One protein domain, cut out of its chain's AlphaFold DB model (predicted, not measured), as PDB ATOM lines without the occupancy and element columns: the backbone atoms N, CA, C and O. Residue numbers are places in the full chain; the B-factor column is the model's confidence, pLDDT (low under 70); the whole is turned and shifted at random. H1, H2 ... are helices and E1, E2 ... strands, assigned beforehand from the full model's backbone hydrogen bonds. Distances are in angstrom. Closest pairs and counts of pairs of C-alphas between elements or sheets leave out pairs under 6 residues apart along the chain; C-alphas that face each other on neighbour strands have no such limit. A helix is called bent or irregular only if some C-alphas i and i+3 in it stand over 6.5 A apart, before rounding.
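What this domain is: This is residues 38 to 201 of the 803 residues of the protein "Hypothetical protein" of Polarella glacialis (UniProt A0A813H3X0). Three small, strongly twisted sheets stand one after another along the longest axis: E4 E3 E2 E1 E5 at one end, E9 E8 E7 E6 E10 in the middle and E11 E12 E13 E14 at the other end. The first two are partly face to face with their strands crossed, meeting mainly through E5, while the closing helix H1 packs on E7 of the middle sheet and reaches E11 of the third. The printed part has 164 residues, with fourteen named strands followed by one named helix; each sheet is antiparallel in the order just given, and the class is mostly strand. The whole is compact, with a radius of gyration of the C-alphas of 17.2 A, and spans 50 by 37 by 35 A.

Where its parts are: Find C-alpha 38 at (143.518, 224.494, 89.207), where E1, residues 38 to 41, begins. Its sheet goes on with E2, residues 44 to 51, which bends by 63 degrees at residue 47; E3, residues 57 to 65, 21.6 A long; E4, residues 71 to 77, 19.0 A; and E5, residues 83 to 88. Read on to the next sheet: E6, residues 92 to 95; E7, residues 98 to 106, 20.8 A long, which bends by 72 degrees at residue 103; E8, residues 111 to 116; E9, residues 125 to 130; and E10, residues 136 to 139. The third sheet has E11, residues 146 to 149; E12, residues 153 to 163, the longest strand at 24.3 A, which starts at (135.257, 194.207, 92.137) and bends by 80 degrees at residue 156; E13, residues 167 to 175, 24.1 A; and E14, residues 178 to 183. H1, residues 192 to 201, runs 15.2 A and ends at C-alpha 201, at (134.576, 218.188, 102.668).

How they stand to each other: Start at the sheet E4 E3 E2 E1 E5, whose edge strands are E4 and E5. E1 E2 E3 E4 form a meander, each strand the antiparallel neighbour of the one before, as do E6 E7 E8 E9 and E11 E12 E13 E14. In the hairpin of E3 and E4 look at N 60 and O 74, 2.8 A apart; between E1 and E5, at N 85 and O 38, 2.8 A. This sheet and E9 E8 E7 E6 E10 form a sandwich, two sheets face to face, with strands at 79 degrees and best planes 36 degrees apart. Across it the closest C-alphas of E5 and E10 are those of Cys 87 and Thr 137, 6.0 A apart, and those of E5 and E7 are Ala 85 and Phe 105, 6.7 A. In the second sheet, N 103 of E7 and O 113 of E8 are 2.8 A apart, and N 139 of E10 and O 92 of E6 2.8 A. H1 is on this sheet at a height over the sheet of 8.6 A, over E7 and only just over E6, with 3 C-alphas falling on E6; it runs slantwise to the strands, at 47 degrees to E7 on the local plane. The closest C-alphas of H1 and E7 are those of Pro 198 and Leu 103, 4.8 A apart. H1 is only just irregular, C-alphas 195 and 198 being 7.0 A apart, and 4 of its 6 O i to N i+4 pairs are within hydrogen-bond range. It is also on the third sheet, where the C-alphas of Ala 193 and Glu 146 of E11 are its closest pair, 6.5 A. There N 158 of E12 and O 172 of E13 are 2.8 A apart, and N 175 of E13 and O 178 of E14 2.8 A. E7 and E12 are only just apart, 8.0 A at their closest.

The domain as a whole: The two C-alphas farthest apart, those of Arg 67 and Gly 164, are 52.7 A from each other. The printed part has no cut, and no link is long; those from E8 to E9, E10 to E11 and E14 to H1 are short, the others tight. Within the last of these, residues 189 to 190 pair antiparallel with residues 148 to 149 of E11. The mean pLDDT of the printed part is 87.8; it is under 70 at residues 65 to 69, 119 to 123, 137 and 166.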
ATOM      1  N   VAL A  38     143.687 223.048  89.004       89.81
ATOM      2  CA  VAL A  38     143.518 224.494  89.207       89.81
ATOM      3  C   VAL A  38     144.619 225.224  88.436       89.81
ATOM      4  O   VAL A  38     145.802 224.959  88.655       89.81
ATOM      5  N   VAL A  39     144.244 226.142  87.547       92.62
ATOM      6  CA  VAL A  39     145.167 226.897  86.683       92.62
ATOM      7  C   VAL A  39     144.879 228.397  86.721       92.62
ATOM      8  O   VAL A  39     143.748 228.821  86.966       92.62
ATOM      9  N   ARG A  40     145.912 229.202  86.468       92.00
ATOM     10  CA  ARG A  40     145.844 230.651  86.273       92.00
ATOM     11  C   ARG A  40     146.003 230.955  84.789       92.00
ATOM     12  O   ARG A  40     146.982 230.543  84.176       92.00
ATOM     13  N   SER A  41     145.069 231.719  84.253       91.62
ATOM     14  CA  SER A  41     145.023 232.226  82.882       91.62
ATOM     15  C   SER A  41     145.075 233.767  82.887       91.62
ATOM     16  O   SER A  41     145.063 234.363  83.973       91.62
ATOM     17  N   PRO A  42     145.072 234.444  81.721       87.44
ATOM     18  CA  PRO A  42     144.817 235.884  81.648       87.44
ATOM     19  C   PRO A  42     143.464 236.261  82.277       87.44
ATOM     20  O   PRO A  42     143.362 237.271  82.967       87.44
ATOM     21  N   TYR A  43     142.460 235.387  82.156       79.75
ATOM     22  CA  TYR A  43     141.140 235.493  82.793       79.75
ATOM     23  C   TYR A  43     141.135 235.009  84.260       79.75
ATOM     24  O   TYR A  43     140.133 234.513  84.768       79.75
ATOM     25  N   GLY A  44     142.263 235.113  84.966       83.44
ATOM     26  CA  GLY A  44     142.373 234.705  86.367       83.44
ATOM     27  C   GLY A  44     142.344 233.187  86.579       83.44
ATOM     28  O   GLY A  44     142.794 232.412  85.732       83.44
ATOM     29  N   TRP A  45     141.891 232.765  87.761       87.19
ATOM     30  CA  TRP A  45     141.941 231.369  88.206       87.19
ATOM     31  C   TRP A  45     140.676 230.578  87.840       87.19
ATOM     32  O   TRP A  45     139.561 231.104  87.891       87.19
ATOM     33  N   GLY A  46     140.866 229.297  87.522       88.38
ATOM     34  CA  GLY A  46     139.792 228.338  87.288       88.38
ATOM     35  C   GLY A  46     140.244 226.889  87.414       88.38
ATOM     36  O   GLY A  46     141.423 226.602  87.617       88.38
ATOM     37  N   VAL A  47     139.291 225.969  87.272       91.69
ATOM     38  CA  VAL A  47     139.533 224.524  87.166       91.69
ATOM     39  C   VAL A  47     139.376 224.110  85.706       91.69
ATOM     40  O   VAL A  47     138.385 224.485  85.081       91.69
ATOM     41  N   VAL A  48     140.312 223.338  85.157       94.31
ATOM     42  CA  VAL A  48     140.166 222.763  83.807       94.31
ATOM     43  C   VAL A  48     139.023 221.744  83.814       94.31
ATOM     44  O   VAL A  48     139.045 220.806  84.610       94.31
ATOM     45  N   VAL A  49     138.025 221.925  82.948       94.56
ATOM     46  CA  VAL A  49     136.830 221.058  82.849       94.56
ATOM     47  C   VAL A  49     136.742 220.274  81.543       94.56
ATOM     48  O   VAL A  49     136.104 219.227  81.529       94.56
ATOM     49  N   GLU A  50     137.412 220.729  80.484       94.62
ATOM     50  CA  GLU A  50     137.658 219.947  79.268       94.62
ATOM     51  C   GLU A  50     139.129 220.142  78.869       94.62
ATOM     52  O   GLU A  50     139.609 221.278  78.776       94.62
ATOM     53  N   ASP A  51     139.830 219.026  78.675       94.19
ATOM     54  CA  ASP A  51     141.209 218.932  78.194       94.19
ATOM     55  C   ASP A  51     141.257 217.823  77.136       94.19
ATOM     56  O   ASP A  51     141.168 216.642  77.465       94.19
ATOM     57  N   ASP A  52     141.327 218.214  75.865       90.38
ATOM     58  CA  ASP A  52     141.442 217.304  74.726       90.38
ATOM     59  C   ASP A  52     142.897 217.296  74.256       90.38
ATOM     60  O   ASP A  52     143.412 218.335  73.842       90.38
ATOM     61  N   ALA A  53     143.563 216.140  74.341       85.12
ATOM     62  CA  ALA A  53     144.990 215.984  74.060       85.12
ATOM     63  C   ALA A  53     145.394 216.468  72.655       85.12
ATOM     64  O   ALA A  53     146.469 217.052  72.513       85.12
ATOM     65  N   ASP A  54     144.520 216.299  71.658       91.06
ATOM     66  CA  ASP A  54     144.762 216.731  70.275       91.06
ATOM     67  C   ASP A  54     144.454 218.230  70.064       91.06
ATOM     68  O   ASP A  54     144.798 218.818  69.034       91.06
ATOM     69  N   SER A  55     143.838 218.886  71.054       92.12
ATOM     70  CA  SER A  55     143.508 220.309  71.033       92.12
ATOM     71  C   SER A  55     144.585 221.170  71.711       92.12
ATOM     72  O   SER A  55     145.019 220.889  72.836       92.12
ATOM     73  N   PRO A  56     144.972 222.313  71.108       94.31
ATOM     74  CA  PRO A  56     145.764 223.332  71.788       94.31
ATOM     75  C   PRO A  56     144.929 224.170  72.772       94.31
ATOM     76  O   PRO A  56     145.504 225.013  73.461       94.31
ATOM     77  N   HIS A  57     143.605 223.968  72.841       94.81
ATOM     78  CA  HIS A  57     142.689 224.693  73.725       94.81
ATOM     79  C   HIS A  57     142.261 223.865  74.942       94.81
ATOM     80  O   HIS A  57     142.092 222.652  74.868       94.81
ATOM     81  N   LEU A  58     141.992 224.564  76.041       95.69
ATOM     82  CA  LEU A  58     141.421 224.041  77.280       95.69
ATOM     83  C   LEU A  58     140.162 224.833  77.621       95.69
ATOM     84  O   LEU A  58     140.138 226.047  77.403       95.69
ATOM     85  N   ARG A  59     139.150 224.200  78.227       96.06
ATOM     86  CA  ARG A  59     138.064 224.946  78.884       96.06
ATOM     87  C   ARG A  59     138.279 224.995  80.380       96.06
ATOM     88  O   ARG A  59     138.479 223.969  81.030       96.06
ATOM     89  N   LEU A  60     138.186 226.200  80.925       94.38
ATOM     90  CA  LEU A  60     138.238 226.471  82.351       94.38
ATOM     91  C   LEU A  60     136.837 226.791  82.856       94.38
ATOM     92  O   LEU A  60     136.174 227.662  82.299       94.38
ATOM     93  N   ALA A  61     136.429 226.167  83.956       91.06
ATOM     94  CA  ALA A  61     135.403 226.709  84.832       91.06
ATOM     95  C   ALA A  61     136.099 227.633  85.839       91.06
ATOM     96  O   ALA A  61     136.669 227.181  86.841       91.06
ATOM     97  N   LEU A  62     136.091 228.931  85.537       85.81
ATOM     98  CA  LEU A  62     136.693 229.979  86.356       85.81
ATOM     99  C   LEU A  62     136.088 229.987  87.766       85.81
ATOM    100  O   LEU A  62     135.033 229.408  88.031       85.81
ATOM    101  N   ASP A  63     136.790 230.599  88.715       79.25
ATOM    102  CA  ASP A  63     136.307 230.720  90.096       79.25
ATOM    103  C   ASP A  63     135.271 231.836  90.295       79.25
ATOM    104  O   ASP A  63     134.666 231.931  91.364       79.25
ATOM    105  N   TRP A  64     135.037 232.641  89.260       73.12
ATOM    106  CA  TRP A  64     133.929 233.587  89.175       73.12
ATOM    107  C   TRP A  64     132.606 232.841  88.967       73.12
ATOM    108  O   TRP A  64     132.562 231.828  88.261       73.12
ATOM    109  N   ARG A  65     131.515 233.353  89.546       68.38
ATOM    110  CA  ARG A  65     130.165 232.814  89.333       68.38
ATOM    111  C   ARG A  65     129.280 233.782  88.558       68.38
ATOM    112  O   ARG A  65     129.396 234.994  88.725       68.38
ATOM    113  N   LEU A  66     128.411 233.217  87.727       60.38
ATOM    114  CA  LEU A  66     127.348 233.923  87.015       60.38
ATOM    115  C   LEU A  66     126.108 234.089  87.918       60.38
ATOM    116  O   LEU A  66     126.118 233.680  89.083       60.38
ATOM    117  N   ARG A  67     125.052 234.722  87.390       43.84
ATOM    118  CA  ARG A  67     123.820 235.057  88.132       43.84
ATOM    119  C   ARG A  67     123.063 233.842  88.660       43.84
ATOM    120  O   ARG A  67     122.680 233.838  89.825       43.84
ATOM    121  N   ASP A  68     122.989 232.790  87.856       61.59
ATOM    122  CA  ASP A  68     122.449 231.468  88.200       61.59
ATOM    123  C   ASP A  68     123.295 230.695  89.241       61.59
ATOM    124  O   ASP A  68     122.950 229.591  89.664       61.59
ATOM    125  N   GLY A  69     124.446 231.246  89.643       62.25
ATOM    126  CA  GLY A  69     125.404 230.602  90.532       62.25
ATOM    127  C   GLY A  69     126.295 229.555  89.855       62.25
ATOM    128  O   GLY A  69     127.120 228.952  90.551       62.25
ATOM    129  N   SER A  70     126.202 229.336  88.539       71.25
ATOM    130  CA  SER A  70     127.165 228.510  87.799       71.25
ATOM    131  C   SER A  70     128.555 229.156  87.779       71.25
ATOM    132  O   SER A  70     128.727 230.324  88.131       71.25
ATOM    133  N   ARG A  71     129.589 228.392  87.408       77.31
ATOM    134  CA  ARG A  71     130.940 228.935  87.190       77.31
ATOM    135  C   ARG A  71     131.036 229.518  85.784       77.31
ATOM    136  O   ARG A  71     130.732 228.814  84.823       77.31
ATOM    137  N   ALA A  72     131.536 230.748  85.671       80.25
ATOM    138  CA  ALA A  72     131.862 231.347  84.381       80.25
ATOM    139  C   ALA A  72     132.883 230.474  83.631       80.25
ATOM    140  O   ALA A  72     133.785 229.903  84.250       80.25
ATOM    141  N   GLN A  73     132.754 230.364  82.309       93.69
ATOM    142  CA  GLN A  73     133.618 229.504  81.499       93.69
ATOM    143  C   GLN A  73     134.440 230.298  80.488       93.69
ATOM    144  O   GLN A  73     133.944 231.241  79.880       93.69
ATOM    145  N   ALA A  74     135.687 229.880  80.287       91.81
ATOM    146  CA  ALA A  74     136.586 230.436  79.280       91.81
ATOM    147  C   ALA A  74     137.271 229.314  78.496       91.81
ATOM    148  O   ALA A  74     137.604 228.276  79.067       91.81
ATOM    149  N   SER A  75     137.513 229.540  77.204       95.69
ATOM    150  CA  SER A  75     138.470 228.749  76.429       95.69
ATOM    151  C   SER A  75     139.798 229.502  76.383       95.69
ATOM    152  O   SER A  75     139.805 230.706  76.133       95.69
ATOM    153  N   ILE A  76     140.903 228.813  76.663       94.50
ATOM    154  CA  ILE A  76     142.268 229.363  76.614       94.50
ATOM    155  C   ILE A  76     143.167 228.434  75.805       94.50
ATOM    156  O   ILE A  76     142.862 227.246  75.702       94.50
ATOM    157  N   LEU A  77     144.300 228.915  75.290       94.31
ATOM    158  CA  LEU A  77     145.325 228.015  74.760       94.31
ATOM    159  C   LEU A  77     146.158 227.433  75.912       94.31
ATOM    160  O   LEU A  77     146.392 228.099  76.921       94.31
ATOM    161  N   ARG A  78     146.687 226.212  75.750       94.00
ATOM    162  CA  ARG A  78     147.597 225.572  76.730       94.00
ATOM    163  C   ARG A  78     148.778 226.475  77.115       94.00
ATOM    164  O   ARG A  78     149.185 226.493  78.274       94.00
ATOM    165  N   ARG A  79     149.298 227.246  76.150       93.31
ATOM    166  CA  ARG A  79     150.412 228.198  76.327       93.31
ATOM    167  C   ARG A  79     150.055 229.445  77.148       93.31
ATOM    168  O   ARG A  79     150.959 230.131  77.607       93.31
ATOM    169  N   ASP A  80     148.766 229.720  77.350       91.50
ATOM    170  CA  ASP A  80     148.285 230.876  78.114       91.50
ATOM    171  C   ASP A  80     148.163 230.554  79.622       91.50
ATOM    172  O   ASP A  80     147.756 231.404  80.418       91.50
ATOM    173  N   ILE A  81     148.511 229.328  80.045       93.19
ATOM    174  CA  ILE A  81     148.600 228.959  81.463       93.19
ATOM    175  C   ILE A  81     149.798 229.675  82.097       93.19
ATOM    176  O   ILE A  81     150.953 229.300  81.903       93.19
ATOM    177  N   LEU A  82     149.500 230.668  82.929       86.81
ATOM    178  CA  LEU A  82     150.478 231.440  83.693       86.81
ATOM    179  C   LEU A  82     150.994 230.658  84.912       86.81
ATOM    180  O   LEU A  82     152.159 230.767  85.285       86.81
ATOM    181  N   GLU A  83     150.120 229.877  85.558       88.06
ATOM    182  CA  GLU A  83     150.435 229.034  86.720       88.06
ATOM    183  C   GLU A  83     149.512 227.808  86.764       88.06
ATOM    184  O   GLU A  83     148.367 227.881  86.322       88.06
ATOM    185  N   ARG A  84     149.955 226.698  87.368       91.31
ATOM    186  CA  ARG A  84     149.092 225.536  87.642       91.31
ATOM    187  C   ARG A  84     149.400 224.855  88.970       91.31
ATOM    188  O   ARG A  84     150.547 224.838  89.421       91.31
ATOM    189  N   ALA A  85     148.383 224.237  89.559       90.31
ATOM    190  CA  ALA A  85     148.565 223.186  90.547       90.31
ATOM    191  C   ALA A  85     149.288 221.985  89.904       90.31
ATOM    192  O   ALA A  85     149.078 221.664  88.737       90.31
ATOM    193  N   ALA A  86     150.128 221.299  90.681       90.62
ATOM    194  CA  ALA A  86     150.864 220.108  90.239       90.62
ATOM    195  C   ALA A  86     149.997 218.848  90.001       90.62
ATOM    196  O   ALA A  86     150.526 217.824  89.571       90.62
ATOM    197  N   CYS A  87     148.703 218.902  90.331       91.31
ATOM    198  CA  CYS A  87     147.752 217.793  90.282       91.31
ATOM    199  C   CYS A  87     146.305 218.311  90.396       91.31
ATOM    200  O   CYS A  87     146.073 219.462  90.787       91.31
ATOM    201  N   ALA A  88     145.345 217.456  90.044       90.94
ATOM    202  CA  ALA A  88     143.922 217.769  90.006       90.94
ATOM    203  C   ALA A  88     143.237 217.660  91.379       90.94
ATOM    204  O   ALA A  88     143.604 216.844  92.227       90.94
ATOM    205  N   VAL A  89     142.199 218.469  91.603       89.38
ATOM    206  CA  VAL A  89     141.371 218.380  92.815       89.38
ATOM    207  C   VAL A  89     140.568 217.074  92.786       89.38
ATOM    208  O   VAL A  89     139.948 216.736  91.784       89.38
ATOM    209  N   GLY A  90     140.614 216.312  93.881       90.19
ATOM    210  CA  GLY A  90     140.069 214.953  93.972       90.19
ATOM    211  C   GLY A  90     141.028 213.850  93.505       90.19
ATOM    212  O   GLY A  90     140.715 212.669  93.653       90.19
ATOM    213  N   GLN A  91     142.210 214.197  92.988       93.62
ATOM    214  CA  GLN A  91     143.222 213.224  92.577       93.62
ATOM    215  C   GLN A  91     143.973 212.655  93.789       93.62
ATOM    216  O   GLN A  91     144.269 213.366  94.755       93.62
ATOM    217  N   CYS A  92     144.308 211.365  93.739       94.69
ATOM    218  CA  CYS A  92     145.204 210.752  94.715       94.69
ATOM    219  C   CYS A  92     146.653 211.189  94.450       94.69
ATOM    220  O   CYS A  92     147.086 211.245  93.300       94.69
ATOM    221  N   VAL A  93     147.409 211.475  95.510       94.81
ATOM    222  CA  VAL A  93     148.774 212.025  95.440       94.81
ATOM    223  C   VAL A  93     149.712 211.320  96.419       94.81
ATOM    224  O   VAL A  93     149.285 210.885  97.494       94.81
ATOM    225  N   GLY A  94     150.994 211.216  96.064       93.00
ATOM    226  CA  GLY A  94     152.043 210.729  96.963       93.00
ATOM    227  C   GLY A  94     152.704 211.882  97.715       93.00
ATOM    228  O   GLY A  94     153.016 212.907  97.117       93.00
ATOM    229  N   THR A  95     152.932 211.724  99.019       93.25
ATOM    230  CA  THR A  95     153.640 212.705  99.859       93.25
ATOM    231  C   THR A  95     154.691 212.010 100.727       93.25
ATOM    232  O   THR A  95     154.650 210.791 100.909       93.25
ATOM    233  N   ALA A  96     155.598 212.780 101.335       90.44
ATOM    234  CA  ALA A  96     156.559 212.261 102.318       90.44
ATOM    235  C   ALA A  96     155.897 211.623 103.564       90.44
ATOM    236  O   ALA A  96     156.541 210.866 104.285       90.44
ATOM    237  N   PHE A  97     154.607 211.891 103.801       90.00
ATOM    238  CA  PHE A  97     153.818 211.364 104.920       90.00
ATOM    239  C   PHE A  97     152.857 210.233 104.496       90.00
ATOM    240  O   PHE A  97     151.943 209.880 105.241       90.00
ATOM    241  N   GLY A  98     153.046 209.672 103.296       90.88
ATOM    242  CA  GLY A  98     152.175 208.664 102.689       90.88
ATOM    243  C   GLY A  98     151.245 209.241 101.616       90.88
ATOM    244  O   GLY A  98     151.386 210.387 101.187       90.88
ATOM    245  N   SER A  99     150.296 208.431 101.148       92.75
ATOM    246  CA  SER A  99     149.323 208.841 100.129       92.75
ATOM    247  C   SER A  99     148.156 209.639 100.716       92.75
ATOM    248  O   SER A  99     147.667 209.325 101.804       92.75
ATOM    249  N   GLY A 100     147.636 210.585  99.941       94.00
ATOM    250  CA  GLY A 100     146.403 211.301 100.255       94.00
ATOM    251  C   GLY A 100     145.590 211.643  99.014       94.00
ATOM    252  O   GLY A 100     145.869 211.152  97.922       94.00
ATOM    253  N   VAL A 101     144.594 212.507  99.190       94.50
ATOM    254  CA  VAL A 101     143.775 213.085  98.113       94.50
ATOM    255  C   VAL A 101     143.879 214.605  98.175       94.50
ATOM    256  O   VAL A 101     143.791 215.174  99.265       94.50
ATOM    257  N   LEU A 102     144.068 215.273  97.034       94.19
ATOM    258  CA  LEU A 102     144.053 216.737  96.987       94.19
ATOM    259  C   LEU A 102     142.620 217.256  97.192       94.19
ATOM    260  O   LEU A 102     141.735 216.947  96.398       94.19
ATOM    261  N   LEU A 103     142.393 218.055  98.234       91.62
ATOM    262  CA  LEU A 103     141.111 218.727  98.476       91.62
ATOM    263  C   LEU A 103     141.013 220.074  97.765       91.62
ATOM    264  O   LEU A 103     139.948 220.420  97.267       91.62
ATOM    265  N   ASP A 104     142.098 220.846  97.781       91.25
ATOM    266  CA  ASP A 104     142.116 222.240  97.338       91.25
ATOM    267  C   ASP A 104     143.551 222.699  97.018       91.25
ATOM    268  O   ASP A 104     144.535 222.088  97.452       91.25
ATOM    269  N   PHE A 105     143.669 223.801  96.282       90.62
ATOM    270  CA  PHE A 105     144.924 224.481  95.981       90.62
ATOM    271  C   PHE A 105     144.804 225.977  96.299       90.62
ATOM    272  O   PHE A 105     144.177 226.750  95.568       90.62
ATOM    273  N   ARG A 106     145.450 226.393  97.395       87.31
ATOM    274  CA  ARG A 106     145.538 227.794  97.815       87.31
ATOM    275  C   ARG A 106     146.437 228.561  96.852       87.31
ATOM    276  O   ARG A 106     147.621 228.260  96.697       87.31
ATOM    277  N   ARG A 107     145.865 229.582  96.222       84.88
ATOM    278  CA  ARG A 107     146.480 230.343  95.123       84.88
ATOM    279  C   ARG A 107     147.480 231.378  95.628       84.88
ATOM    280  O   ARG A 107     148.473 231.645  94.965       84.88
ATOM    281  N   GLN A 108     147.221 231.924  96.815       78.88
ATOM    282  CA  GLN A 108     147.993 232.992  97.451       78.88
ATOM    283  C   GLN A 108     149.428 232.555  97.790       78.88
ATOM    284  O   GLN A 108     150.359 233.339  97.651       78.88
ATOM    285  N   ASP A 109     149.607 231.302  98.217       84.19
ATOM    286  CA  ASP A 109     150.890 230.736  98.658       84.19
ATOM    287  C   ASP A 109     151.303 229.461  97.896       84.19
ATOM    288  O   ASP A 109     152.273 228.799  98.277       84.19
ATOM    289  N   ARG A 110     150.587 229.134  96.808       89.31
ATOM    290  CA  ARG A 110     150.767 227.934  95.965       89.31
ATOM    291  C   ARG A 110     150.799 226.639  96.790       89.31
ATOM    292  O   ARG A 110     151.676 225.790  96.610       89.31
ATOM    293  N   CYS A 111     149.857 226.522  97.725       93.56
ATOM    294  CA  CYS A 111     149.827 225.475  98.740       93.56
ATOM    295  C   CYS A 111     148.725 224.438  98.468       93.56
ATOM    296  O   CYS A 111     147.529 224.737  98.465       93.56
ATOM    297  N   HIS A 112     149.152 223.196  98.255       93.88
ATOM    298  CA  HIS A 112     148.325 222.008  98.089       93.88
ATOM    299  C   HIS A 112     147.776 221.541  99.439       93.88
ATOM    300  O   HIS A 112     148.541 221.225 100.356       93.88
ATOM    301  N   VAL A 113     146.447 221.463  99.541       94.56
ATOM    302  CA  VAL A 113     145.726 220.972 100.720       94.56
ATOM    303  C   VAL A 113     145.415 219.491 100.515       94.56
ATOM    304  O   VAL A 113     144.445 219.132  99.848       94.56
ATOM    305  N   VAL A 114     146.258 218.614 101.056       94.62
ATOM    306  CA  VAL A 114     146.171 217.159 100.861       94.62
ATOM    307  C   VAL A 114     145.602 216.489 102.105       94.62
ATOM    308  O   VAL A 114     146.117 216.644 103.211       94.62
ATOM    309  N   ARG A 115     144.557 215.683 101.937       93.75
ATOM    310  CA  ARG A 115     143.956 214.892 103.011       93.75
ATOM    311  C   ARG A 115     144.623 213.517 103.066       93.75
ATOM    312  O   ARG A 115     144.509 212.736 102.125       93.75
ATOM    313  N   LEU A 116     145.360 213.251 104.142       91.69
ATOM    314  CA  LEU A 116     146.160 212.042 104.352       91.69
ATOM    315  C   LEU A 116     145.390 210.991 105.159       91.69
ATOM    316  O   LEU A 116     144.791 211.307 106.193       91.69
ATOM    317  N   TRP A 117     145.502 209.728 104.747       83.19
ATOM    318  CA  TRP A 117     144.982 208.577 105.488       83.19
ATOM    319  C   TRP A 117     146.119 207.708 106.019       83.19
ATOM    320  O   TRP A 117     146.836 207.050 105.269       83.19
ATOM    321  N   ALA A 118     146.261 207.671 107.345       70.12
ATOM    322  CA  ALA A 118     147.184 206.757 108.003       70.12
ATOM    323  C   ALA A 118     146.597 205.328 108.000       70.12
ATOM    324  O   ALA A 118     145.482 205.148 108.494       70.12
ATOM    325  N   PRO A 119     147.334 204.284 107.566       56.19
ATOM    326  CA  PRO A 119     146.813 202.911 107.450       56.19
ATOM    327  C   PRO A 119     146.390 202.240 108.775       56.19
ATOM    328  O   PRO A 119     145.955 201.087 108.764       56.19
ATOM    329  N   ARG A 120     146.535 202.920 109.922       48.62
ATOM    330  CA  ARG A 120     146.161 202.437 111.267       48.62
ATOM    331  C   ARG A 120     145.507 203.504 112.168       48.62
ATOM    332  O   ARG A 120     145.376 203.273 113.365       48.62
ATOM    333  N   GLY A 121     145.113 204.664 111.631       51.38
ATOM    334  CA  GLY A 121     144.544 205.772 112.413       51.38
ATOM    335  C   GLY A 121     143.060 206.016 112.128       51.38
ATOM    336  O   GLY A 121     142.658 206.086 110.973       51.38
ATOM    337  N   SER A 122     142.247 206.230 113.167       54.59
ATOM    338  CA  SER A 122     140.815 206.580 113.046       54.59
ATOM    339  C   SER A 122     140.551 208.056 112.701       54.59
ATOM    340  O   SER A 122     139.408 208.510 112.730       54.59
ATOM    341  N   ARG A 123     141.601 208.828 112.397       65.31
ATOM    342  CA  ARG A 123     141.545 210.260 112.082       65.31
ATOM    343  C   ARG A 123     142.361 210.529 110.820       65.31
ATOM    344  O   ARG A 123     143.567 210.297 110.816       65.31
ATOM    345  N   ALA A 124     141.710 211.037 109.775       78.06
ATOM    346  CA  ALA A 124     142.404 211.594 108.618       78.06
ATOM    347  C   ALA A 124     143.085 212.915 109.010       78.06
ATOM    348  O   ALA A 124     142.491 213.737 109.720       78.06
ATOM    349  N   ALA A 125     144.312 213.124 108.539       88.12
ATOM    350  CA  ALA A 125     145.078 214.351 108.750       88.12
ATOM    351  C   ALA A 125     144.994 215.253 107.509       88.12
ATOM    352  O   ALA A 125     144.705 214.776 106.413       88.12
ATOM    353  N   THR A 126     145.247 216.552 107.663       92.69
ATOM    354  CA  THR A 126     145.303 217.493 106.532       92.69
ATOM    355  C   THR A 126     146.693 218.107 106.468       92.69
ATOM    356  O   THR A 126     147.117 218.790 107.396       92.69
ATOM    357  N   LEU A 127     147.399 217.826 105.378       93.44
ATOM    358  CA  LEU A 127     148.709 218.356 105.044       93.44
ATOM    359  C   LEU A 127     148.545 219.624 104.203       93.44
ATOM    360  O   LEU A 127     147.803 219.636 103.223       93.44
ATOM    361  N   TYR A 128     149.296 220.660 104.562       94.69
ATOM    362  CA  TYR A 128     149.478 221.872 103.771       94.69
ATOM    363  C   TYR A 128     150.915 221.855 103.256       94.69
ATOM    364  O   TYR A 128     151.849 221.791 104.057       94.69
ATOM    365  N   CYS A 129     151.111 221.821 101.940       94.38
ATOM    366  CA  CYS A 129     152.434 221.609 101.355       94.38
ATOM    367  C   CYS A 129     152.605 222.298  99.995       94.38
ATOM    368  O   CYS A 129     151.633 222.691  99.359       94.38
ATOM    369  N   ARG A 130     153.849 222.464  99.538       93.88
ATOM    370  CA  ARG A 130     154.148 222.980  98.189       93.88
ATOM    371  C   ARG A 130     154.253 221.819  97.200       93.88
ATOM    372  O   ARG A 130     154.529 220.695  97.607       93.88
ATOM    373  N   ALA A 131     154.153 222.107  95.902       92.12
ATOM    374  CA  ALA A 131     154.282 221.114  94.827       92.12
ATOM    375  C   ALA A 131     155.480 220.151  94.994       92.12
ATOM    376  O   ALA A 131     155.315 218.945  94.860       92.12
ATOM    377  N   GLY A 132     156.664 220.658  95.367       91.12
ATOM    378  CA  GLY A 132     157.872 219.841  95.588       91.12
ATOM    379  C   GLY A 132     157.847 218.920  96.820       91.12
ATOM    380  O   GLY A 132     158.785 218.159  97.026       91.12
ATOM    381  N   SER A 133     156.802 218.976  97.650       91.31
ATOM    382  CA  SER A 133     156.555 218.027  98.750       91.31
ATOM    383  C   SER A 133     155.694 216.830  98.325       91.31
ATOM    384  O   SER A 133     155.532 215.880  99.100       91.31
ATOM    385  N   LEU A 134     155.132 216.867  97.111       92.88
ATOM    386  CA  LEU A 134     154.433 215.744  96.501       92.88
ATOM    387  C   LEU A 134     155.485 214.802  95.898       92.88
ATOM    388  O   LEU A 134     156.039 215.064  94.835       92.88
ATOM    389  N   THR A 135     155.778 213.698  96.588       86.19
ATOM    390  CA  THR A 135     156.763 212.683  96.162       86.19
ATOM    391  C   THR A 135     156.322 211.914  94.916       86.19
ATOM    392  O   THR A 135     157.097 211.180  94.308       86.19
ATOM    393  N   THR A 136     155.056 212.048  94.530       75.62
ATOM    394  CA  THR A 136     154.507 211.581  93.262       75.62
ATOM    395  C   THR A 136     153.323 212.477  92.914       75.62
ATOM    396  O   THR A 136     152.402 212.614  93.722       75.62
ATOM    397  N   THR A 137     153.349 213.070  91.717       68.94
ATOM    398  CA  THR A 137     152.318 213.995  91.221       68.94
ATOM    399  C   THR A 137     150.930 213.362  91.192       68.94
ATOM    400  O   THR A 137     149.977 214.003  91.624       68.94
ATOM    401  N   THR A 138     150.808 212.111  90.738       88.00
ATOM    402  CA  THR A 138     149.519 211.416  90.597       88.00
ATOM    403  C   THR A 138     149.602 209.940  91.010       88.00
ATOM    404  O   THR A 138     150.571 209.242  90.719       88.00
ATOM    405  N   LEU A 139     148.567 209.456  91.697       92.12
ATOM    406  CA  LEU A 139     148.321 208.044  92.007       92.12
ATOM    407  C   LEU A 139     146.933 207.643  91.486       92.12
ATOM    408  O   LEU A 139     146.016 208.463  91.437       92.12
ATOM    409  N   ARG A 140     146.740 206.361  91.163       93.56
ATOM    410  CA  ARG A 140     145.433 205.797  90.767       93.56
ATOM    411  C   ARG A 140     144.460 205.630  91.943       93.56
ATOM    412  O   ARG A 140     143.243 205.649  91.747       93.56
ATOM    413  N   ALA A 141     144.989 205.452  93.154       93.56
ATOM    414  CA  ALA A 141     144.234 205.376  94.404       93.56
ATOM    415  C   ALA A 141     145.129 205.724  95.611       93.56
ATOM    416  O   ALA A 141     146.353 205.636  95.528       93.56
ATOM    417  N   ALA A 142     144.531 206.088  96.747       92.94
ATOM    418  CA  ALA A 142     145.242 206.349  97.999       92.94
ATOM    419  C   ALA A 142     144.972 205.243  99.031       92.94
ATOM    420  O   ALA A 142     143.881 204.673  99.078       92.94
ATOM    421  N   VAL A 143     145.956 204.956  99.886       92.44
ATOM    422  CA  VAL A 143     145.806 204.047 101.033       92.44
ATOM    423  C   VAL A 143     144.642 204.508 101.915       92.44
ATOM    424  O   VAL A 143     144.486 205.694 102.187       92.44
ATOM    425  N   GLY A 144     143.813 203.561 102.352       89.88
ATOM    426  CA  GLY A 144     142.602 203.807 103.134       89.88
ATOM    427  C   GLY A 144     141.326 203.997 102.306       89.88
ATOM    428  O   GLY A 144     140.243 203.860 102.872       89.88
ATOM    429  N   PHE A 145     141.418 204.245 100.995       90.75
ATOM    430  CA  PHE A 145     140.241 204.428 100.137       90.75
ATOM    431  C   PHE A 145     139.688 203.122  99.583       90.75
ATOM    432  O   PHE A 145     140.425 202.164  99.339       90.75
ATOM    433  N   GLU A 146     138.386 203.132  99.287       92.31
ATOM    434  CA  GLU A 146     137.808 202.175  98.351       92.31
ATOM    435  C   GLU A 146     138.379 202.417  96.946       92.31
ATOM    436  O   GLU A 146     138.352 203.535  96.419       92.31
ATOM    437  N   ALA A 147     138.868 201.345  96.334       94.25
ATOM    438  CA  ALA A 147     139.227 201.291  94.933       94.25
ATOM    439  C   ALA A 147     138.401 200.218  94.213       94.25
ATOM    440  O   ALA A 147     138.154 199.128  94.738       94.25
ATOM    441  N   LYS A 148     138.001 200.529  92.981       96.06
ATOM    442  CA  LYS A 148     137.494 199.553  92.019       96.06
ATOM    443  C   LYS A 148     138.700 198.868  91.379       96.06
ATOM    444  O   LYS A 148     139.598 199.555  90.894       96.06
ATOM    445  N   VAL A 149     138.693 197.537  91.376       96.38
ATOM    446  CA  VAL A 149     139.701 196.695  90.724       96.38
ATOM    447  C   VAL A 149     139.046 195.988  89.540       96.38
ATOM    448  O   VAL A 149     138.038 195.293  89.707       96.38
ATOM    449  N   ALA A 150     139.587 196.177  88.336       95.44
ATOM    450  CA  ALA A 150     139.087 195.549  87.115       95.44
ATOM    451  C   ALA A 150     139.027 194.018  87.269       95.44
ATOM    452  O   ALA A 150     139.947 193.399  87.797       95.44
ATOM    453  N   GLY A 151     137.901 193.413  86.879       95.00
ATOM    454  CA  GLY A 151     137.619 191.981  87.060       95.00
ATOM    455  C   GLY A 151     137.352 191.521  88.504       95.00
ATOM    456  O   GLY A 151     136.583 190.587  88.693       95.00
ATOM    457  N   LEU A 152     137.930 192.172  89.524       94.81
ATOM    458  CA  LEU A 152     137.927 191.684  90.916       94.81
ATOM    459  C   LEU A 152     136.945 192.410  91.863       94.81
ATOM    460  O   LEU A 152     136.694 191.940  92.975       94.81
ATOM    461  N   GLY A 153     136.352 193.529  91.432       94.81
ATOM    462  CA  GLY A 153     135.257 194.207  92.137       94.81
ATOM    463  C   GLY A 153     135.690 195.481  92.866       94.81
ATOM    464  O   GLY A 153     136.211 196.404  92.242       94.81
ATOM    465  N   ARG A 154     135.421 195.566  94.176       96.00
ATOM    466  CA  ARG A 154     135.827 196.689  95.041       96.00
ATOM    467  C   ARG A 154     136.545 196.186  96.297       96.00
ATOM    468  O   ARG A 154     136.234 195.106  96.800       96.00
ATOM    469  N   GLY A 155     137.465 196.990  96.820       95.19
ATOM    470  CA  GLY A 155     138.148 196.746  98.092       95.19
ATOM    471  C   GLY A 155     138.900 197.972  98.590       95.19
ATOM    472  O   GLY A 155     138.924 199.003  97.921       95.19
ATOM    473  N   ILE A 156     139.516 197.872  99.767       94.69
ATOM    474  CA  ILE A 156     140.253 198.980 100.387       94.69
ATOM    475  C   ILE A 156     141.739 198.876 100.049       94.69
ATOM    476  O   ILE A 156     142.360 197.843 100.298       94.69
ATOM    477  N   VAL A 157     142.345 199.951  99.541       94.50
ATOM    478  CA  VAL A 157     143.803 200.011  99.348       94.50
ATOM    479  C   VAL A 157     144.484 200.005 100.717       94.50
ATOM    480  O   VAL A 157     144.255 200.892 101.540       94.50
ATOM    481  N   ARG A 158     145.321 199.003 100.987       93.94
ATOM    482  CA  ARG A 158     146.052 198.855 102.260       93.94
ATOM    483  C   ARG A 158     147.482 199.364 102.194       93.94
ATOM    484  O   ARG A 158     148.028 199.735 103.227       93.94
ATOM    485  N   ASP A 159     148.082 199.333 101.010       92.88
ATOM    486  CA  ASP A 159     149.483 199.682 100.779       92.88
ATOM    487  C   ASP A 159     149.676 200.073  99.302       92.88
ATOM    488  O   ASP A 159     148.977 199.548  98.429       92.88
ATOM    489  N   VAL A 160     150.615 200.978  99.027       92.69
ATOM    490  CA  VAL A 160     151.020 201.391  97.673       92.69
ATOM    491  C   VAL A 160     152.538 201.450  97.664       92.69
ATOM    492  O   VAL A 160     153.135 202.351  98.253       92.69
ATOM    493  N   ARG A 161     153.173 200.467  97.023       90.88
ATOM    494  CA  ARG A 161     154.633 200.309  97.036       90.88
ATOM    495  C   ARG A 161     155.219 200.670  95.686       90.88
ATOM    496  O   ARG A 161     154.782 200.120  94.681       90.88
ATOM    497  N   ALA A 162     156.243 201.517  95.670       83.50
ATOM    498  CA  ALA A 162     157.201 201.539  94.567       83.50
ATOM    499  C   ALA A 162     158.081 200.282  94.660       83.50
ATOM    500  O   ALA A 162     158.568 199.957  95.748       83.50
ATOM    501  N   ALA A 163     158.275 199.560  93.556       70.69
ATOM    502  CA  ALA A 163     159.117 198.368  93.533       70.69
ATOM    503  C   ALA A 163     160.588 198.745  93.263       70.69
ATOM    504  O   ALA A 163     161.159 198.453  92.216       70.69
ATOM    505  N   GLY A 164     161.215 199.408  94.238       78.06
ATOM    506  CA  GLY A 164     162.589 199.904  94.109       78.06
ATOM    507  C   GLY A 164     162.713 201.067  93.119       78.06
ATOM    508  O   GLY A 164     161.753 201.797  92.887       78.06
ATOM    509  N   GLU A 165     163.911 201.253  92.561       72.62
ATOM    510  CA  GLU A 165     164.244 202.406  91.706       72.62
ATOM    511  C   GLU A 165     163.779 202.259  90.247       72.62
ATOM    512  O   GLU A 165     163.699 203.254  89.532       72.62
ATOM    513  N   SER A 166     163.468 201.036  89.796       61.91
ATOM    514  CA  SER A 166     163.193 200.745  88.380       61.91
ATOM    515  C   SER A 166     161.914 199.957  88.105       61.91
ATOM    516  O   SER A 166     161.542 199.839  86.938       61.91
ATOM    517  N   ALA A 167     161.255 199.382  89.118       71.25
ATOM    518  CA  ALA A 167     160.037 198.604  88.911       71.25
ATOM    519  C   ALA A 167     158.781 199.302  89.452       71.25
ATOM    520  O   ALA A 167     158.796 200.184  90.312       71.25
ATOM    521  N   GLU A 168     157.673 198.887  88.858       87.19
ATOM    522  CA  GLU A 168     156.387 199.565  88.852       87.19
ATOM    523  C   GLU A 168     155.735 199.750  90.232       87.19
ATOM    524  O   GLU A 168     156.001 199.000  91.177       87.19
ATOM    525  N   ARG A 169     154.809 200.714  90.351       91.62
ATOM    526  CA  ARG A 169     153.999 200.838  91.570       91.62
ATOM    527  C   ARG A 169     152.988 199.695  91.647       91.62
ATOM    528  O   ARG A 169     152.232 199.463  90.708       91.62
ATOM    529  N   CYS A 170     152.933 199.024  92.793       94.19
ATOM    530  CA  CYS A 170     151.966 197.967  93.068       94.19
ATOM    531  C   CYS A 170     150.993 198.388  94.178       94.19
ATOM    532  O   CYS A 170     151.394 198.719  95.300       94.19
ATOM    533  N   TYR A 171     149.702 198.342  93.854       95.25
ATOM    534  CA  TYR A 171     148.590 198.589  94.762       95.25
ATOM    535  C   TYR A 171     148.175 197.282  95.443       95.25
ATOM    536  O   TYR A 171     147.735 196.340  94.782       95.25
ATOM    537  N   HIS A 172     148.267 197.228  96.770       95.56
ATOM    538  CA  HIS A 172     147.754 196.115  97.568       95.56
ATOM    539  C   HIS A 172     146.327 196.444  98.017       95.56
ATOM    540  O   HIS A 172     146.118 197.316  98.866       95.56
ATOM    541  N   VAL A 173     145.344 195.755  97.435       96.12
ATOM    542  CA  VAL A 173     143.914 195.984  97.672       96.12
ATOM    543  C   VAL A 173     143.314 194.804  98.431       96.12
ATOM    544  O   VAL A 173     143.426 193.652  98.018       96.12
ATOM    545  N   ASP A 174     142.665 195.106  99.547       95.94
ATOM    546  CA  ASP A 174     141.971 194.161 100.417       95.94
ATOM    547  C   ASP A 174     140.493 194.146 100.009       95.94
ATOM    548  O   ASP A 174     139.716 195.048 100.335       95.94
ATOM    549  N   LEU A 175     140.149 193.160  99.184       93.88
ATOM    550  CA  LEU A 175     138.806 192.899  98.679       93.88
ATOM    551  C   LEU A 175     137.994 192.197  99.776       93.88
ATOM    552  O   LEU A 175     138.545 191.470 100.600       93.88
ATOM    553  N   GLY A 176     136.664 192.318  99.751       91.31
ATOM    554  CA  GLY A 176     135.789 191.680 100.755       91.31
ATOM    555  C   GLY A 176     135.855 190.141 100.821       91.31
ATOM    556  O   GLY A 176     135.210 189.543 101.680       91.31
ATOM    557  N   TRP A 177     136.610 189.508  99.919       92.19
ATOM    558  CA  TRP A 177     136.788 188.063  99.774       92.19
ATOM    559  C   TRP A 177     138.263 187.618  99.675       92.19
ATOM    560  O   TRP A 177     138.524 186.419  99.607       92.19
ATOM    561  N   GLY A 178     139.239 188.536  99.656       95.31
ATOM    562  CA  GLY A 178     140.642 188.191  99.396       95.31
ATOM    563  C   GLY A 178     141.556 189.404  99.203       95.31
ATOM    564  O   GLY A 178     141.158 190.540  99.438       95.31
ATOM    565  N   LYS A 179     142.795 189.176  98.757       96.31
ATOM    566  CA  LYS A 179     143.784 190.238  98.505       96.31
ATOM    567  C   LYS A 179     144.225 190.231  97.051       96.31
ATOM    568  O   LYS A 179     144.527 189.172  96.511       96.31
ATOM    569  N   ALA A 180     144.311 191.415  96.457       95.94
ATOM    570  CA  ALA A 180     144.844 191.629  95.121       95.94
ATOM    571  C   ALA A 180     146.106 192.500  95.175       95.94
ATOM    572  O   ALA A 180     146.193 193.448  95.959       95.94
ATOM    573  N   TYR A 181     147.063 192.187  94.305       95.50
ATOM    574  CA  TYR A 181     148.269 192.971  94.063       95.50
ATOM    575  C   TYR A 181     148.216 193.438  92.612       95.50
ATOM    576  O   TYR A 181     148.281 192.618  91.699       95.50
ATOM    577  N   CYS A 182     148.006 194.735  92.410       94.69
ATOM    578  CA  CYS A 182     147.672 195.297  91.106       94.69
ATOM    579  C   CYS A 182     148.789 196.246  90.638       94.69
ATOM    580  O   CYS A 182     148.970 197.291  91.273       94.69
ATOM    581  N   PRO A 183     149.527 195.922  89.561       93.62
ATOM    582  CA  PRO A 183     150.474 196.848  88.941       93.62
ATOM    583  C   PRO A 183     149.740 198.060  88.338       93.62
ATOM    584  O   PRO A 183     148.655 197.922  87.771       93.62
ATOM    585  N   GLU A 184     150.302 199.256  88.481       91.56
ATOM    586  CA  GLU A 184     149.769 200.531  87.987       91.56
ATOM    587  C   GLU A 184     149.556 200.581  86.460       91.56
ATOM    588  O   GLU A 184     148.561 201.151  86.001       91.56
ATOM    589  N   SER A 185     150.434 199.943  85.680       89.06
ATOM    590  CA  SER A 185     150.380 199.858  84.211       89.06
ATOM    591  C   SER A 185     149.164 199.093  83.698       89.06
ATOM    592  O   SER A 185     148.666 199.390  82.616       89.06
ATOM    593  N   SER A 186     148.628 198.163  84.497       87.94
ATOM    594  CA  SER A 186     147.411 197.423  84.148       87.94
ATOM    595  C   SER A 186     146.171 198.317  84.040       87.94
ATOM    596  O   SER A 186     145.137 197.866  83.552       87.94
ATOM    597  N   GLY A 187     146.225 199.545  84.577       86.38
ATOM    598  CA  GLY A 187     145.069 200.433  84.705       86.38
ATOM    599  C   GLY A 187     143.946 199.874  85.592       86.38
ATOM    600  O   GLY A 187     142.896 200.499  85.713       86.38
ATOM    601  N   ALA A 188     144.142 198.708  86.221       89.94
ATOM    602  CA  ALA A 188     143.071 197.959  86.868       89.94
ATOM    603  C   ALA A 188     142.506 198.655  88.110       89.94
ATOM    604  O   ALA A 188     141.375 198.365  88.492       89.94
ATOM    605  N   VAL A 189     143.273 199.546  88.745       93.25
ATOM    606  CA  VAL A 189     142.901 200.237  89.987       93.25
ATOM    607  C   VAL A 189     142.434 201.656  89.692       93.25
ATOM    608  O   VAL A 189     143.093 202.406  88.980       93.25
ATOM    609  N   SER A 190     141.321 202.054  90.305       93.62
ATOM    610  CA  SER A 190     140.855 203.447  90.354       93.62
ATOM    611  C   SER A 190     140.114 203.708  91.665       93.62
ATOM    612  O   SER A 190     139.436 202.810  92.166       93.62
ATOM    613  N   SER A 191     140.189 204.921  92.223       92.75
ATOM    614  CA  SER A 191     139.380 205.317  93.391       92.75
ATOM    615  C   SER A 191     138.365 206.422  93.055       92.75
ATOM    616  O   SER A 191     138.664 207.605  93.211       92.75
ATOM    617  N   PRO A 192     137.127 206.070  92.648       88.44
ATOM    618  CA  PRO A 192     136.053 207.051  92.446       88.44
ATOM    619  C   PRO A 192     135.707 207.844  93.717       88.44
ATOM    620  O   PRO A 192     135.274 208.991  93.641       88.44
ATOM    621  N   ALA A 193     135.925 207.249  94.896       87.00
ATOM    622  CA  ALA A 193     135.686 207.891  96.185       87.00
ATOM    623  C   ALA A 193     136.626 209.084  96.451       87.00
ATOM    624  O   ALA A 193     136.230 210.021  97.141       87.00
ATOM    625  N   ALA A 194     137.839 209.085  95.884       88.44
ATOM    626  CA  ALA A 194     138.759 210.216  95.981       88.44
ATOM    627  C   ALA A 194     138.224 211.455  95.239       88.44
ATOM    628  O   ALA A 194     138.201 212.543  95.809       88.44
ATOM    629  N   ALA A 195     137.686 211.275  94.028       85.38
ATOM    630  CA  ALA A 195     137.121 212.367  93.229       85.38
ATOM    631  C   ALA A 195     135.898 213.035  93.893       85.38
ATOM    632  O   ALA A 195     135.681 214.234  93.735       85.38
ATOM    633  N   ALA A 196     135.119 212.284  94.679       87.38
ATOM    634  CA  ALA A 196     133.969 212.809  95.423       87.38
ATOM    635  C   ALA A 196     134.344 213.524  96.742       87.38
ATOM    636  O   ALA A 196     133.544 214.294  97.281       87.38
ATOM    637  N   LEU A 197     135.546 213.286  97.280       88.12
ATOM    638  CA  LEU A 197     135.959 213.784  98.595       88.12
ATOM    639  C   LEU A 197     135.992 215.326  98.712       88.12
ATOM    640  O   LEU A 197     135.493 215.821  99.725       88.12
ATOM    641  N   PRO A 198     136.510 216.108  97.738       85.31
ATOM    642  CA  PRO A 198     136.512 217.570  97.830       85.31
ATOM    643  C   PRO A 198     135.103 218.153  97.955       85.31
ATOM    644  O   PRO A 198     134.882 219.076  98.735       85.31
ATOM    645  N   ALA A 199     134.124 217.575  97.248       78.06
ATOM    646  CA  ALA A 199     132.725 217.977  97.357       78.06
ATOM    647  C   ALA A 199     132.146 217.649  98.747       78.06
ATOM    648  O   ALA A 199     131.455 218.480  99.335       78.06
ATOM    649  N   ALA A 200     132.474 216.481  99.310       81.88
ATOM    650  CA  ALA A 200     132.029 216.084 100.646       81.88
ATOM    651  C   ALA A 200     132.622 216.966 101.766       81.88
ATOM    652  O   ALA A 200     131.885 217.424 102.641       81.88
ATOM    653  N   GLU A 201     133.927 217.258 101.727       81.50
ATOM    654  CA  GLU A 201     134.576 218.188 102.668       81.50
ATOM    655  C   GLU A 201     134.049 219.626 102.474       81.50
ATOM    656  O   GLU A 201     133.799 220.319 103.458       81.50
TER     657      GLU A 201